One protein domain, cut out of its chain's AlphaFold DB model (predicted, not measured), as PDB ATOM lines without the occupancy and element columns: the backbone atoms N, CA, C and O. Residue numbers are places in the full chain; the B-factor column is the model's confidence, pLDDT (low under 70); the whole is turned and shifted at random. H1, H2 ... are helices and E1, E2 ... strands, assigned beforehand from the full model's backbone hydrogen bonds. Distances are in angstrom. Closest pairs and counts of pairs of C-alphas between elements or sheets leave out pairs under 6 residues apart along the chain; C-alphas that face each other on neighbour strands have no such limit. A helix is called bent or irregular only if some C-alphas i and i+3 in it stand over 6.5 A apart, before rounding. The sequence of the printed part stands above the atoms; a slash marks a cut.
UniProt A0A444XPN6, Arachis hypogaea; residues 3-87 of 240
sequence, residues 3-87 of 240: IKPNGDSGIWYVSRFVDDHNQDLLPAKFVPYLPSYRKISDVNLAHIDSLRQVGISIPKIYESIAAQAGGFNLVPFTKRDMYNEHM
ATOM      1  N   ILE A   3      12.334  19.651  54.563       92.56
ATOM      2  CA  ILE A   3      11.093  19.715  55.342       92.56
ATOM      3  C   ILE A   3      11.355  20.535  56.609       92.56
ATOM      4  O   ILE A   3      12.436  20.430  57.192       92.56
ATOM      5  N   LYS A   4      10.400  21.376  57.007       90.50
ATOM      6  CA  LYS A   4      10.442  22.133  58.263       90.50
ATOM      7  C   LYS A   4       9.149  21.910  59.056       90.50
ATOM      8  O   LYS A   4       8.092  21.788  58.435       90.50
ATOM      9  N   PRO A   5       9.215  21.862  60.394       90.88
ATOM     10  CA  PRO A   5       8.020  21.876  61.224       90.88
ATOM     11  C   PRO A   5       7.419  23.288  61.238       90.88
ATOM     12  O   PRO A   5       8.152  24.278  61.284       90.88
ATOM     13  N   ASN A   6       6.093  23.383  61.186       85.12
ATOM     14  CA  ASN A   6       5.371  24.620  61.450       85.12
ATOM     15  C   ASN A   6       5.172  24.756  62.969       85.12
ATOM     16  O   ASN A   6       4.529  23.902  63.583       85.12
ATOM     17  N   GLY A   7       5.771  25.795  63.560       76.06
ATOM     18  CA  GLY A   7       5.952  25.951  65.010       76.06
ATOM     19  C   GLY A   7       4.663  25.945  65.832       76.06
ATOM     20  O   GLY A   7       4.694  25.499  66.973       76.06
ATOM     21  N   ASP A   8       3.538  26.337  65.231       77.62
ATOM     22  CA  ASP A   8       2.278  26.534  65.959       77.62
ATOM     23  C   ASP A   8       1.262  25.399  65.759       77.62
ATOM     24  O   ASP A   8       0.315  25.268  66.527       77.62
ATOM     25  N   SER A   9       1.435  24.563  64.730       82.00
ATOM     26  CA  SER A   9       0.443  23.542  64.346       82.00
ATOM     27  C   SER A   9       0.942  22.102  64.453       82.00
ATOM     28  O   SER A   9       0.151  21.173  64.311       82.00
ATOM     29  N   GLY A  10       2.248  21.886  64.650       82.44
ATOM     30  CA  GLY A  10       2.851  20.545  64.623       82.44
ATOM     31  C   GLY A  10       2.839  19.883  63.236       82.44
ATOM     32  O   GLY A  10       3.280  18.744  63.085       82.44
ATOM     33  N   ILE A  11       2.364  20.594  62.209       89.38
ATOM     34  CA  ILE A  11       2.305  20.128  60.825       89.38
ATOM     35  C   ILE A  11       3.659  20.386  60.161       89.38
ATOM     36  O   ILE A  11       4.225  21.475  60.248       89.38
ATOM     37  N   TRP A  12       4.192  19.384  59.466       91.62
ATOM     38  CA  TRP A  12       5.420  19.518  58.686       91.62
ATOM     39  C   TRP A  12       5.094  19.999  57.274       91.62
ATOM     40  O   TRP A  12       4.159  19.502  56.653       91.62
ATOM     41  N   TYR A  13       5.883  20.932  56.741       91.19
ATOM     42  CA  TYR A  13       5.715  21.422  55.372       91.19
ATOM     43  C   TYR A  13       7.028  21.387  54.585       91.19
ATOM     44  O   TYR A  13       8.137  21.438  55.132       91.19
ATOM     45  N   VAL A  14       6.908  21.285  53.261       91.88
ATOM     46  CA  VAL A  14       8.054  21.264  52.348       91.88
ATOM     47  C   VAL A  14       8.527  22.695  52.115       91.88
ATOM     48  O   VAL A  14       7.897  23.468  51.408       91.88
ATOM     49  N   SER A  15       9.658  23.057  52.715       91.69
ATOM     50  CA  SER A  15      10.225  24.409  52.614       91.69
ATOM     51  C   SER A  15      11.052  24.643  51.347       91.69
ATOM     52  O   SER A  15      11.272  25.783  50.951       91.69
ATOM     53  N   ARG A  16      11.570  23.569  50.739       90.38
ATOM     54  CA  ARG A  16      12.301  23.613  49.468       90.38
ATOM     55  C   ARG A  16      12.237  22.253  48.785       90.38
ATOM     56  O   ARG A  16      12.631  21.238  49.371       90.38
ATOM     57  N   PHE A  17      11.838  22.259  47.525       91.69
ATOM     58  CA  PHE A  17      11.944  21.136  46.606       91.69
ATOM     59  C   PHE A  17      12.781  21.604  45.411       91.69
ATOM     60  O   PHE A  17      12.596  22.720  44.941       91.69
ATOM     61  N   VAL A  18      13.776  20.811  45.025       89.12
ATOM     62  CA  VAL A  18      14.584  21.042  43.824       89.12
ATOM     63  C   VAL A  18      14.386  19.778  43.017       89.12
ATOM     64  O   VAL A  18      14.738  18.707  43.512       89.12
ATOM     65  N   ASP A  19      13.740  19.932  41.869       88.69
ATOM     66  CA  ASP A  19      13.394  18.836  40.959       88.69
ATOM     67  C   ASP A  19      14.469  18.630  39.882       88.69
ATOM     68  O   ASP A  19      14.451  17.657  39.136       88.69
ATOM     69  N   ASP A  20      15.443  19.542  39.814       90.19
ATOM     70  CA  ASP A  20      16.575  19.426  38.908       90.19
ATOM     71  C   ASP A  20      17.554  18.366  39.414       90.19
ATOM     72  O   ASP A  20      18.089  18.441  40.530       90.19
ATOM     73  N   HIS A  21      17.827  17.392  38.554       82.00
ATOM     74  CA  HIS A  21      18.808  16.348  38.789       82.00
ATOM     75  C   HIS A  21      20.024  16.575  37.892       82.00
ATOM     76  O   HIS A  21      19.913  16.932  36.725       82.00
ATOM     77  N   ASN A  22      21.217  16.353  38.441       86.62
ATOM     78  CA  ASN A  22      22.473  16.434  37.692       86.62
ATOM     79  C   ASN A  22      22.739  15.191  36.820       86.62
ATOM     80  O   ASN A  22      23.800  15.100  36.207       86.62
ATOM     81  N   GLN A  23      21.818  14.226  36.816       84.12
ATOM     82  CA  GLN A  23      21.861  12.979  36.058       84.12
ATOM     83  C   GLN A  23      20.434  12.556  35.698       84.12
ATOM     84  O   GLN A  23      19.491  12.896  36.417       84.12
ATOM     85  N   ASP A  24      20.294  11.782  34.622       87.69
ATOM     86  CA  ASP A  24      19.008  11.216  34.222       87.69
ATOM     87  C   ASP A  24      18.425  10.331  35.329       87.69
ATOM     88  O   ASP A  24      19.130   9.549  35.980       87.69
ATOM     89  N   LEU A  25      17.110  10.428  35.526       84.69
ATOM     90  CA  LEU A  25      16.408   9.550  36.450       84.69
ATOM     91  C   LEU A  25      16.487   8.108  35.962       84.69
ATOM     92  O   LEU A  25      16.381   7.813  34.769       84.69
ATOM     93  N   LEU A  26      16.631   7.194  36.918       82.38
ATOM     94  CA  LEU A  26      16.663   5.775  36.622       82.38
ATOM     95  C   LEU A  26      15.343   5.373  35.931       82.38
ATOM     96  O   LEU A  26      14.274   5.584  36.512       82.38
ATOM     97  N   PRO A  27      15.385   4.771  34.725       84.38
ATOM     98  CA  PRO A  27      14.177   4.328  34.039       84.38
ATOM     99  C   PRO A  27      13.302   3.456  34.942       84.38
ATOM    100  O   PRO A  27      13.821   2.596  35.654       84.38
ATOM    101  N   ALA A  28      11.976   3.617  34.865       77.25
ATOM    102  CA  ALA A  28      11.018   2.929  35.740       77.25
ATOM    103  C   ALA A  28      11.234   1.405  35.809       77.25
ATOM    104  O   ALA A  28      11.131   0.804  36.874       77.25
ATOM    105  N   LYS A  29      11.642   0.786  34.693       76.06
ATOM    106  CA  LYS A  29      11.975  -0.647  34.610       76.06
ATOM    107  C   LYS A  29      13.126  -1.094  35.520       76.06
ATOM    108  O   LYS A  29      13.235  -2.279  35.813       76.06
ATOM    109  N   PHE A  30      13.993  -0.176  35.945       78.62
ATOM    110  CA  PHE A  30      15.129  -0.458  36.820       78.62
ATOM    111  C   PHE A  30      14.875  -0.066  38.285       78.62
ATOM    112  O   PHE A  30      15.616  -0.500  39.165       78.62
ATOM    113  N   VAL A  31      13.813   0.696  38.570       77.38
ATOM    114  CA  VAL A  31      13.425   1.088  39.937       77.38
ATOM    115  C   VAL A  31      13.232  -0.121  40.869       77.38
ATOM    116  O   VAL A  31      13.744  -0.056  41.985       77.38
ATOM    117  N   PRO A  32      12.630  -1.257  40.447       70.69
ATOM    118  CA  PRO A  32      12.511  -2.445  41.302       70.69
ATOM    119  C   PRO A  32      13.851  -3.051  41.746       70.69
ATOM    120  O   PRO A  32      13.902  -3.786  42.726       70.69
ATOM    121  N   TYR A  33      14.953  -2.742  41.056       73.81
ATOM    122  CA  TYR A  33      16.286  -3.227  41.419       73.81
ATOM    123  C   TYR A  33      16.968  -2.340  42.471       73.81
ATOM    124  O   TYR A  33      17.981  -2.741  43.054       73.81
ATOM    125  N   LEU A  34      16.423  -1.153  42.760       79.69
ATOM    126  CA  LEU A  34      16.953  -0.271  43.794       79.69
ATOM    127  C   LEU A  34      16.693  -0.856  45.190       79.69
ATOM    128  O   LEU A  34      15.554  -1.197  45.509       79.69
ATOM    129  N   PRO A  35      17.703  -0.919  46.080       76.62
ATOM    130  CA  PRO A  35      17.546  -1.456  47.432       76.62
ATOM    131  C   PRO A  35      16.376  -0.881  48.236       76.62
ATOM    132  O   PRO A  35      15.736  -1.629  48.960       76.62
ATOM    133  N   SER A  36      16.069   0.411  48.095       75.75
ATOM    134  CA  SER A  36      14.971   1.070  48.818       75.75
ATOM    135  C   SER A  36      13.572   0.652  48.351       75.75
ATOM    136  O   SER A  36      12.609   0.835  49.092       75.75
ATOM    137  N   TYR A  37      13.456   0.111  47.138       77.25
ATOM    138  CA  TYR A  37      12.196  -0.331  46.536       77.25
ATOM    139  C   TYR A  37      12.002  -1.848  46.622       77.25
ATOM    140  O   TYR A  37      10.918  -2.338  46.310       77.25
ATOM    141  N   ARG A  38      13.023  -2.590  47.075       85.38
ATOM    142  CA  ARG A  38      12.946  -4.040  47.239       85.38
ATOM    143  C   ARG A  38      12.270  -4.397  48.555       85.38
ATOM    144  O   ARG A  38      12.782  -4.055  49.619       85.38
ATOM    145  N   LYS A  39      11.125  -5.075  48.481       81.88
ATOM    146  CA  LYS A  39      10.377  -5.563  49.649       81.88
ATOM    147  C   LYS A  39       9.763  -6.920  49.349       81.88
ATOM    148  O   LYS A  39       9.149  -7.098  48.299       81.88
ATOM    149  N   ILE A  40       9.891  -7.847  50.291       87.81
ATOM    150  CA  ILE A  40       9.137  -9.099  50.274       87.81
ATOM    151  C   ILE A  40       7.834  -8.836  51.028       87.81
ATOM    152  O   ILE A  40       7.860  -8.348  52.153       87.81
ATOM    153  N   SER A  41       6.692  -9.063  50.381       88.94
ATOM    154  CA  SER A  41       5.389  -8.923  51.040       88.94
ATOM    155  C   SER A  41       5.166 -10.053  52.043       88.94
ATOM    156  O   SER A  41       5.656 -11.160  51.830       88.94
ATOM    157  N   ASP A  42       4.351  -9.816  53.072       87.56
ATOM    158  CA  ASP A  42       4.018 -10.830  54.088       87.56
ATOM    159  C   ASP A  42       3.436 -12.113  53.469       87.56
ATOM    160  O   ASP A  42       3.735 -13.220  53.907       87.56
ATOM    161  N   VAL A  43       2.665 -11.973  52.384       89.44
ATOM    162  CA  VAL A  43       2.135 -13.108  51.607       89.44
ATOM    163  C   VAL A  43       3.264 -13.925  50.977       89.44
ATOM    164  O   VAL A  43       3.255 -15.152  51.050       89.44
ATOM    165  N   ASN A  44       4.250 -13.255  50.372       90.44
ATOM    166  CA  ASN A  44       5.402 -13.935  49.790       90.44
ATOM    167  C   ASN A  44       6.273 -14.567  50.879       90.44
ATOM    168  O   ASN A  44       6.712 -15.692  50.690       90.44
ATOM    169  N   LEU A  45       6.474 -13.903  52.021       88.44
ATOM    170  CA  LEU A  45       7.192 -14.476  53.165       88.44
ATOM    171  C   LEU A  45       6.523 -15.764  53.657       88.44
ATOM    172  O   LEU A  45       7.175 -16.803  53.696       88.44
ATOM    173  N   ALA A  46       5.211 -15.737  53.908       88.44
ATOM    174  CA  ALA A  46       4.462 -16.921  54.330       88.44
ATOM    175  C   ALA A  46       4.531 -18.061  53.298       88.44
ATOM    176  O   ALA A  46       4.649 -19.236  53.656       88.44
ATOM    177  N   HIS A  47       4.490 -17.728  52.004       90.31
ATOM    178  CA  HIS A  47       4.649 -18.711  50.936       90.31
ATOM    179  C   HIS A  47       6.056 -19.327  50.926       90.31
ATOM    180  O   HIS A  47       6.193 -20.548  50.815       90.31
ATOM    181  N   ILE A  48       7.097 -18.502  51.082       90.19
ATOM    182  CA  ILE A  48       8.484 -18.967  51.158       90.19
ATOM    183  C   ILE A  48       8.677 -19.868  52.383       90.19
ATOM    184  O   ILE A  48       9.253 -20.946  52.242       90.19
ATOM    185  N   ASP A  49       8.155 -19.479  53.548       88.31
ATOM    186  CA  ASP A  49       8.241 -20.260  54.787       88.31
ATOM    187  C   ASP A  49       7.569 -21.628  54.651       88.31
ATOM    188  O   ASP A  49       8.164 -22.650  55.003       88.31
ATOM    189  N   SER A  50       6.368 -21.678  54.069       90.62
ATOM    190  CA  SER A  50       5.649 -22.933  53.817       90.62
ATOM    191  C   SER A  50       6.445 -23.880  52.908       90.62
ATOM    192  O   SER A  50       6.660 -25.049  53.238       90.62
ATOM    193  N   LEU A  51       6.981 -23.369  51.793       91.00
ATOM    194  CA  LEU A  51       7.774 -24.176  50.859       91.00
ATOM    195  C   LEU A  51       9.123 -24.613  51.457       91.00
ATOM    196  O   LEU A  51       9.629 -25.696  51.155       91.00
ATOM    197  N   ARG A  52       9.703 -23.801  52.342       86.88
ATOM    198  CA  ARG A  52      10.915 -24.143  53.094       86.88
ATOM    199  C   ARG A  52      10.671 -25.262  54.099       86.88
ATOM    200  O   ARG A  52      11.519 -26.147  54.200       86.88
ATOM    201  N   GLN A  53       9.539 -25.247  54.805       84.06
ATOM    202  CA  GLN A  53       9.177 -26.292  55.771       84.06
ATOM    203  C   GLN A  53       9.079 -27.675  55.119       84.06
ATOM    204  O   GLN A  53       9.448 -28.670  55.736       84.06
ATOM    205  N   VAL A  54       8.669 -27.739  53.849       91.81
ATOM    206  CA  VAL A  54       8.635 -28.986  53.065       91.81
ATOM    207  C   VAL A  54       9.959 -29.300  52.345       91.81
ATOM    208  O   VAL A  54      10.026 -30.224  51.539       91.81
ATOM    209  N   GLY A  55      11.031 -28.553  52.627       86.94
ATOM    210  CA  GLY A  55      12.387 -28.836  52.148       86.94
ATOM    211  C   GLY A  55      12.731 -28.282  50.760       86.94
ATOM    212  O   GLY A  55      13.766 -28.647  50.197       86.94
ATOM    213  N   ILE A  56      11.915 -27.393  50.185       90.25
ATOM    214  CA  ILE A  56      12.213 -26.794  48.878       90.25
ATOM    215  C   ILE A  56      13.286 -25.709  49.041       90.25
ATOM    216  O   ILE A  56      13.262 -24.876  49.951       90.25
ATOM    217  N   SER A  57      14.274 -25.717  48.146       88.25
ATOM    218  CA  SER A  57      15.385 -24.768  48.192       88.25
ATOM    219  C   SER A  57      14.966 -23.366  47.728       88.25
ATOM    220  O   SER A  57      14.193 -23.217  46.783       88.25
ATOM    221  N   ILE A  58      15.545 -22.323  48.338       88.06
ATOM    222  CA  ILE A  58      15.284 -20.908  48.000       88.06
ATOM    223  C   ILE A  58      15.355 -20.604  46.490       88.06
ATOM    224  O   ILE A  58      14.480 -19.889  46.011       88.06
ATOM    225  N   PRO A  59      16.314 -21.139  45.701       91.00
ATOM    226  CA  PRO A  59      16.333 -20.920  44.255       91.00
ATOM    227  C   PRO A  59      15.062 -21.405  43.549       91.00
ATOM    228  O   PRO A  59      14.513 -20.667  42.739       91.00
ATOM    229  N   LYS A  60      14.560 -22.596  43.908       93.25
ATOM    230  CA  LYS A  60      13.328 -23.160  43.335       93.25
ATOM    231  C   LYS A  60      12.093 -22.363  43.750       93.25
ATOM    232  O   LYS A  60      11.182 -22.172  42.954       93.25
ATOM    233  N   ILE A  61      12.074 -21.866  44.988       93.75
ATOM    234  CA  ILE A  61      10.994 -20.992  45.466       93.75
ATOM    235  C   ILE A  61      11.005 -19.670  44.689       93.75
ATOM    236  O   ILE A  61       9.961 -19.221  44.230       93.75
ATOM    237  N   TYR A  62      12.182 -19.073  44.482       93.50
ATOM    238  CA  TYR A  62      12.317 -17.843  43.702       93.50
ATOM    239  C   TYR A  62      11.836 -18.015  42.256       93.50
ATOM    240  O   TYR A  62      11.134 -17.152  41.739       93.50
ATOM    241  N   GLU A  63      12.171 -19.140  41.620       93.62
ATOM    242  CA  GLU A  63      11.668 -19.497  40.287       93.62
ATOM    243  C   GLU A  63      10.141 -19.637  40.267       93.62
ATOM    244  O   GLU A  63       9.497 -19.122  39.356       93.62
ATOM    245  N   SER A  64       9.550 -20.263  41.290       94.19
ATOM    246  CA  SER A  64       8.092 -20.382  41.412       94.19
ATOM    247  C   SER A  64       7.412 -19.015  41.537       94.19
ATOM    248  O   SER A  64       6.455 -18.740  40.815       94.19
ATOM    249  N   ILE A  65       7.941 -18.128  42.384       93.31
ATOM    250  CA  ILE A  65       7.412 -16.767  42.554       93.31
ATOM    251  C   ILE A  65       7.554 -15.967  41.256       93.31
ATOM    252  O   ILE A  65       6.622 -15.276  40.852       93.31
ATOM    253  N   ALA A  66       8.689 -16.082  40.564       93.00
ATOM    254  CA  ALA A  66       8.884 -15.434  39.271       93.00
ATOM    255  C   ALA A  66       7.896 -15.949  38.217       93.00
ATOM    256  O   ALA A  66       7.347 -15.147  37.466       93.00
ATOM    257  N   ALA A  67       7.625 -17.257  38.183       93.62
ATOM    258  CA  ALA A  67       6.625 -17.832  37.289       93.62
ATOM    259  C   ALA A  67       5.214 -17.297  37.592       93.62
ATOM    260  O   ALA A  67       4.504 -16.908  36.670       93.62
ATOM    261  N   GLN A  68       4.839 -17.201  38.873       91.62
ATOM    262  CA  GLN A  68       3.553 -16.633  39.303       91.62
ATOM    263  C   GLN A  68       3.429 -15.138  38.969       91.62
ATOM    264  O   GLN A  68       2.358 -14.676  38.589       91.62
ATOM    265  N   ALA A  69       4.527 -14.386  39.073       89.56
ATOM    266  CA  ALA A  69       4.574 -12.965  38.742       89.56
ATOM    267  C   ALA A  69       4.622 -12.685  37.227       89.56
ATOM    268  O   ALA A  69       4.516 -11.529  36.831       89.56
ATOM    269  N   GLY A  70       4.799 -13.707  36.379       91.62
ATOM    270  CA  GLY A  70       4.933 -13.551  34.925       91.62
ATOM    271  C   GLY A  70       6.349 -13.197  34.448       91.62
ATOM    272  O   GLY A  70       6.524 -12.743  33.321       91.62
ATOM    273  N   GLY A  71       7.364 -13.395  35.290       88.50
ATOM    274  CA  GLY A  71       8.775 -13.202  34.961       88.50
ATOM    275  C   GLY A  71       9.593 -12.608  36.109       88.50
ATOM    276  O   GLY A  71       9.079 -11.928  36.995       88.50
ATOM    277  N   PHE A  72      10.913 -12.818  36.076       86.44
ATOM    278  CA  PHE A  72      11.839 -12.320  37.107       86.44
ATOM    279  C   PHE A  72      11.847 -10.789  37.234       86.44
ATOM    280  O   PHE A  72      12.057 -10.260  38.319       86.44
ATOM    281  N   ASN A  73      11.595 -10.075  36.135       84.69
ATOM    282  CA  ASN A  73      11.531  -8.613  36.081       84.69
ATOM    283  C   ASN A  73      10.299  -8.019  36.786       84.69
ATOM    284  O   ASN A  73      10.247  -6.805  36.965       84.69
ATOM    285  N   LEU A  74       9.322  -8.854  37.155       85.56
ATOM    286  CA  LEU A  74       8.104  -8.455  37.863       85.56
ATOM    287  C   LEU A  74       8.143  -8.822  39.353       85.56
ATOM    288  O   LEU A  74       7.235  -8.461  40.098       85.56
ATOM    289  N   VAL A  75       9.206  -9.491  39.813       88.56
ATOM    290  CA  VAL A  75       9.398  -9.790  41.236       88.56
ATOM    291  C   VAL A  75      10.026  -8.568  41.922       88.56
ATOM    292  O   VAL A  75      11.120  -8.153  41.534       88.56
ATOM    293  N   PRO A  76       9.400  -7.993  42.968       87.31
ATOM    294  CA  PRO A  76       9.876  -6.768  43.619       87.31
ATOM    295  C   PRO A  76      11.056  -7.008  44.575       87.31
ATOM    296  O   PRO A  76      11.366  -6.171  45.416       87.31
ATOM    297  N   PHE A  77      11.709  -8.164  44.488       88.12
ATOM    298  CA  PHE A  77      12.864  -8.539  45.290       88.12
ATOM    299  C   PHE A  77      13.730  -9.545  44.534       88.12
ATOM    300  O   PHE A  77      13.332 -10.185  43.561       88.12
ATOM    301  N   THR A  78      14.963  -9.685  44.993       86.88
ATOM    302  CA  THR A  78      15.943 -10.598  44.419       86.88
ATOM    303  C   THR A  78      15.993 -11.896  45.210       86.88
ATOM    304  O   THR A  78      15.693 -11.939  46.402       86.88
ATOM    305  N   LYS A  79      16.521 -12.948  44.580       87.12
ATOM    306  CA  LYS A  79      16.885 -14.190  45.275       87.12
ATOM    307  C   LYS A  79      17.763 -13.943  46.513       87.12
ATOM    308  O   LYS A  79      17.668 -14.680  47.487       87.12
ATOM    309  N   ARG A  80      18.633 -12.922  46.485       80.62
ATOM    310  CA  ARG A  80      19.469 -12.556  47.642       80.62
ATOM    311  C   ARG A  80      18.620 -12.065  48.811       80.62
ATOM    312  O   ARG A  80      18.929 -12.425  49.934       80.62
ATOM    313  N   ASP A  81      17.571 -11.294  48.552       84.38
ATOM    314  CA  ASP A  81      16.698 -10.791  49.613       84.38
ATOM    315  C   ASP A  81      16.013 -11.965  50.334       84.38
ATOM    316  O   ASP A  81      16.042 -12.008  51.555       84.38
ATOM    317  N   MET A  82      15.574 -13.003  49.608       86.06
ATOM    318  CA  MET A  82      15.057 -14.238  50.227       86.06
ATOM    319  C   MET A  82      16.095 -14.936  51.115       86.06
ATOM    320  O   MET A  82      15.777 -15.401  52.202       86.06
ATOM    321  N   TYR A  83      17.354 -15.027  50.679       79.56
ATOM    322  CA  TYR A  83      18.404 -15.594  51.532       79.56
ATOM    323  C   TYR A  83      18.641 -14.776  52.797       79.56
ATOM    324  O   TYR A  83      18.975 -15.364  53.818       79.56
ATOM    325  N   ASN A  84      18.507 -13.453  52.723       74.75
ATOM    326  CA  ASN A  84      18.721 -12.577  53.865       74.75
ATOM    327  C   ASN A  84      17.564 -12.684  54.867       74.75
ATOM    328  O   ASN A  84      17.832 -12.792  56.056       74.75
ATOM    329  N   GLU A  85      16.313 -12.723  54.391       75.88
ATOM    330  CA  GLU A  85      15.121 -12.910  55.238       75.88
ATOM    331  C   GLU A  85      15.130 -14.259  55.968       75.88
ATOM    332  O   GLU A  85      14.678 -14.369  57.101       75.88
ATOM    333  N   HIS A  86      15.677 -15.297  55.333       70.38
ATOM    334  CA  HIS A  86      15.676 -16.654  55.884       70.38
ATOM    335  C   HIS A  86      17.055 -17.129  56.342       70.38
ATOM    336  O   HIS A  86      17.259 -18.339  56.511       70.38
ATOM    337  N   MET A  87      18.020 -16.220  56.513       67.25
ATOM    338  CA  MET A  87      19.300 -16.606  57.085       67.25
ATOM    339  C   MET A  87      19.185 -16.746  58.596       67.25
ATOM    340  O   MET A  87      18.730 -15.844  59.291       67.25
TER     341      MET A  87
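What this domain is: This is residues 3 to 87 of the 240 residues of a protein of Arachis hypogaea (UniProt A0A444XPN6). A small two-stranded hairpin, E1 and E2, makes one end of an elongated model, and a group of three helices, H2, H3 and H4, makes the other; between them run a long link and the short helix H1, which touches no helix. In the three-helix group H2 and H3 form a helical hairpin, and H4 packs on H3 at a steep angle. The loop of the strand hairpin, residues 6 to 11, and residues 18 to 25 of the link stand free. The printed part has 85 residues with two named strands and four named helices, in the order E1, E2, H1, H2, H3, H4; the sheet, E1 - E2, is antiparallel and the class is mostly helix. The whole is extended, with a radius of gyration of the C-alphas of 19.1 A and spans of 57 by 33 by 21 A.

Where its parts are: Strand E1 is residues 3 to 5, beginning at C-alpha 3 at (11.093, 19.715, 55.342), and E2 is residues 12 to 16, 12.2 A long. H1 is residues 28 to 33. H2 is residues 42 to 53, 16.4 A from first to last C-alpha, and begins at (4.018, -10.830, 54.088). H3 is residues 58 to 69, 16.2 A, and H4 is residues 79 to 85, 10.2 A, ending at C-alpha 85 at (15.121, -12.910, 55.238).

How they stand to each other: E1 and E2 are antiparallel neighbours and a hairpin, at 139 degrees between directions; N 4 and O 13 are 2.9 A apart, as are N 13 and O 4, both within hydrogen-bond range. E1 is apart from H1, H2, H3 and H4. H1 is apart from H2, H3 and H4. It is only just irregular, with C-alphas 29 and 32 7.0 A apart. H2 touches H3 with residues 48 to 52 alone, and the closest C-alphas, those of Ile 48 and Ile 61, are 6.5 A apart. These two run opposite ways at a steep tilt of 42 degrees. H3 touches H4 with residues 58 to 62 alone; the closest C-alphas, of Tyr 62 and Lys 79, are 6.1 A apart, and the helices run opposite ways at a steep tilt of 67 degrees. H2 and H4 are near each other. Every O i to N i+4 pair is within hydrogen-bond range in H2, H3 and H4; in H1 it is 0 of 2, beside 2 of 3 O i to N i+3 pairs.

The domain as a whole: The C-alphas farthest apart, those of Asp 8 and Gly 55, are 58.0 A apart. The printed part has no cut. The link from E2 to H1 is long, with 11 residues; the link from H2 to H3 is tight. The mean pLDDT of the printed part is 86.0, and residue 87 alone is under 70.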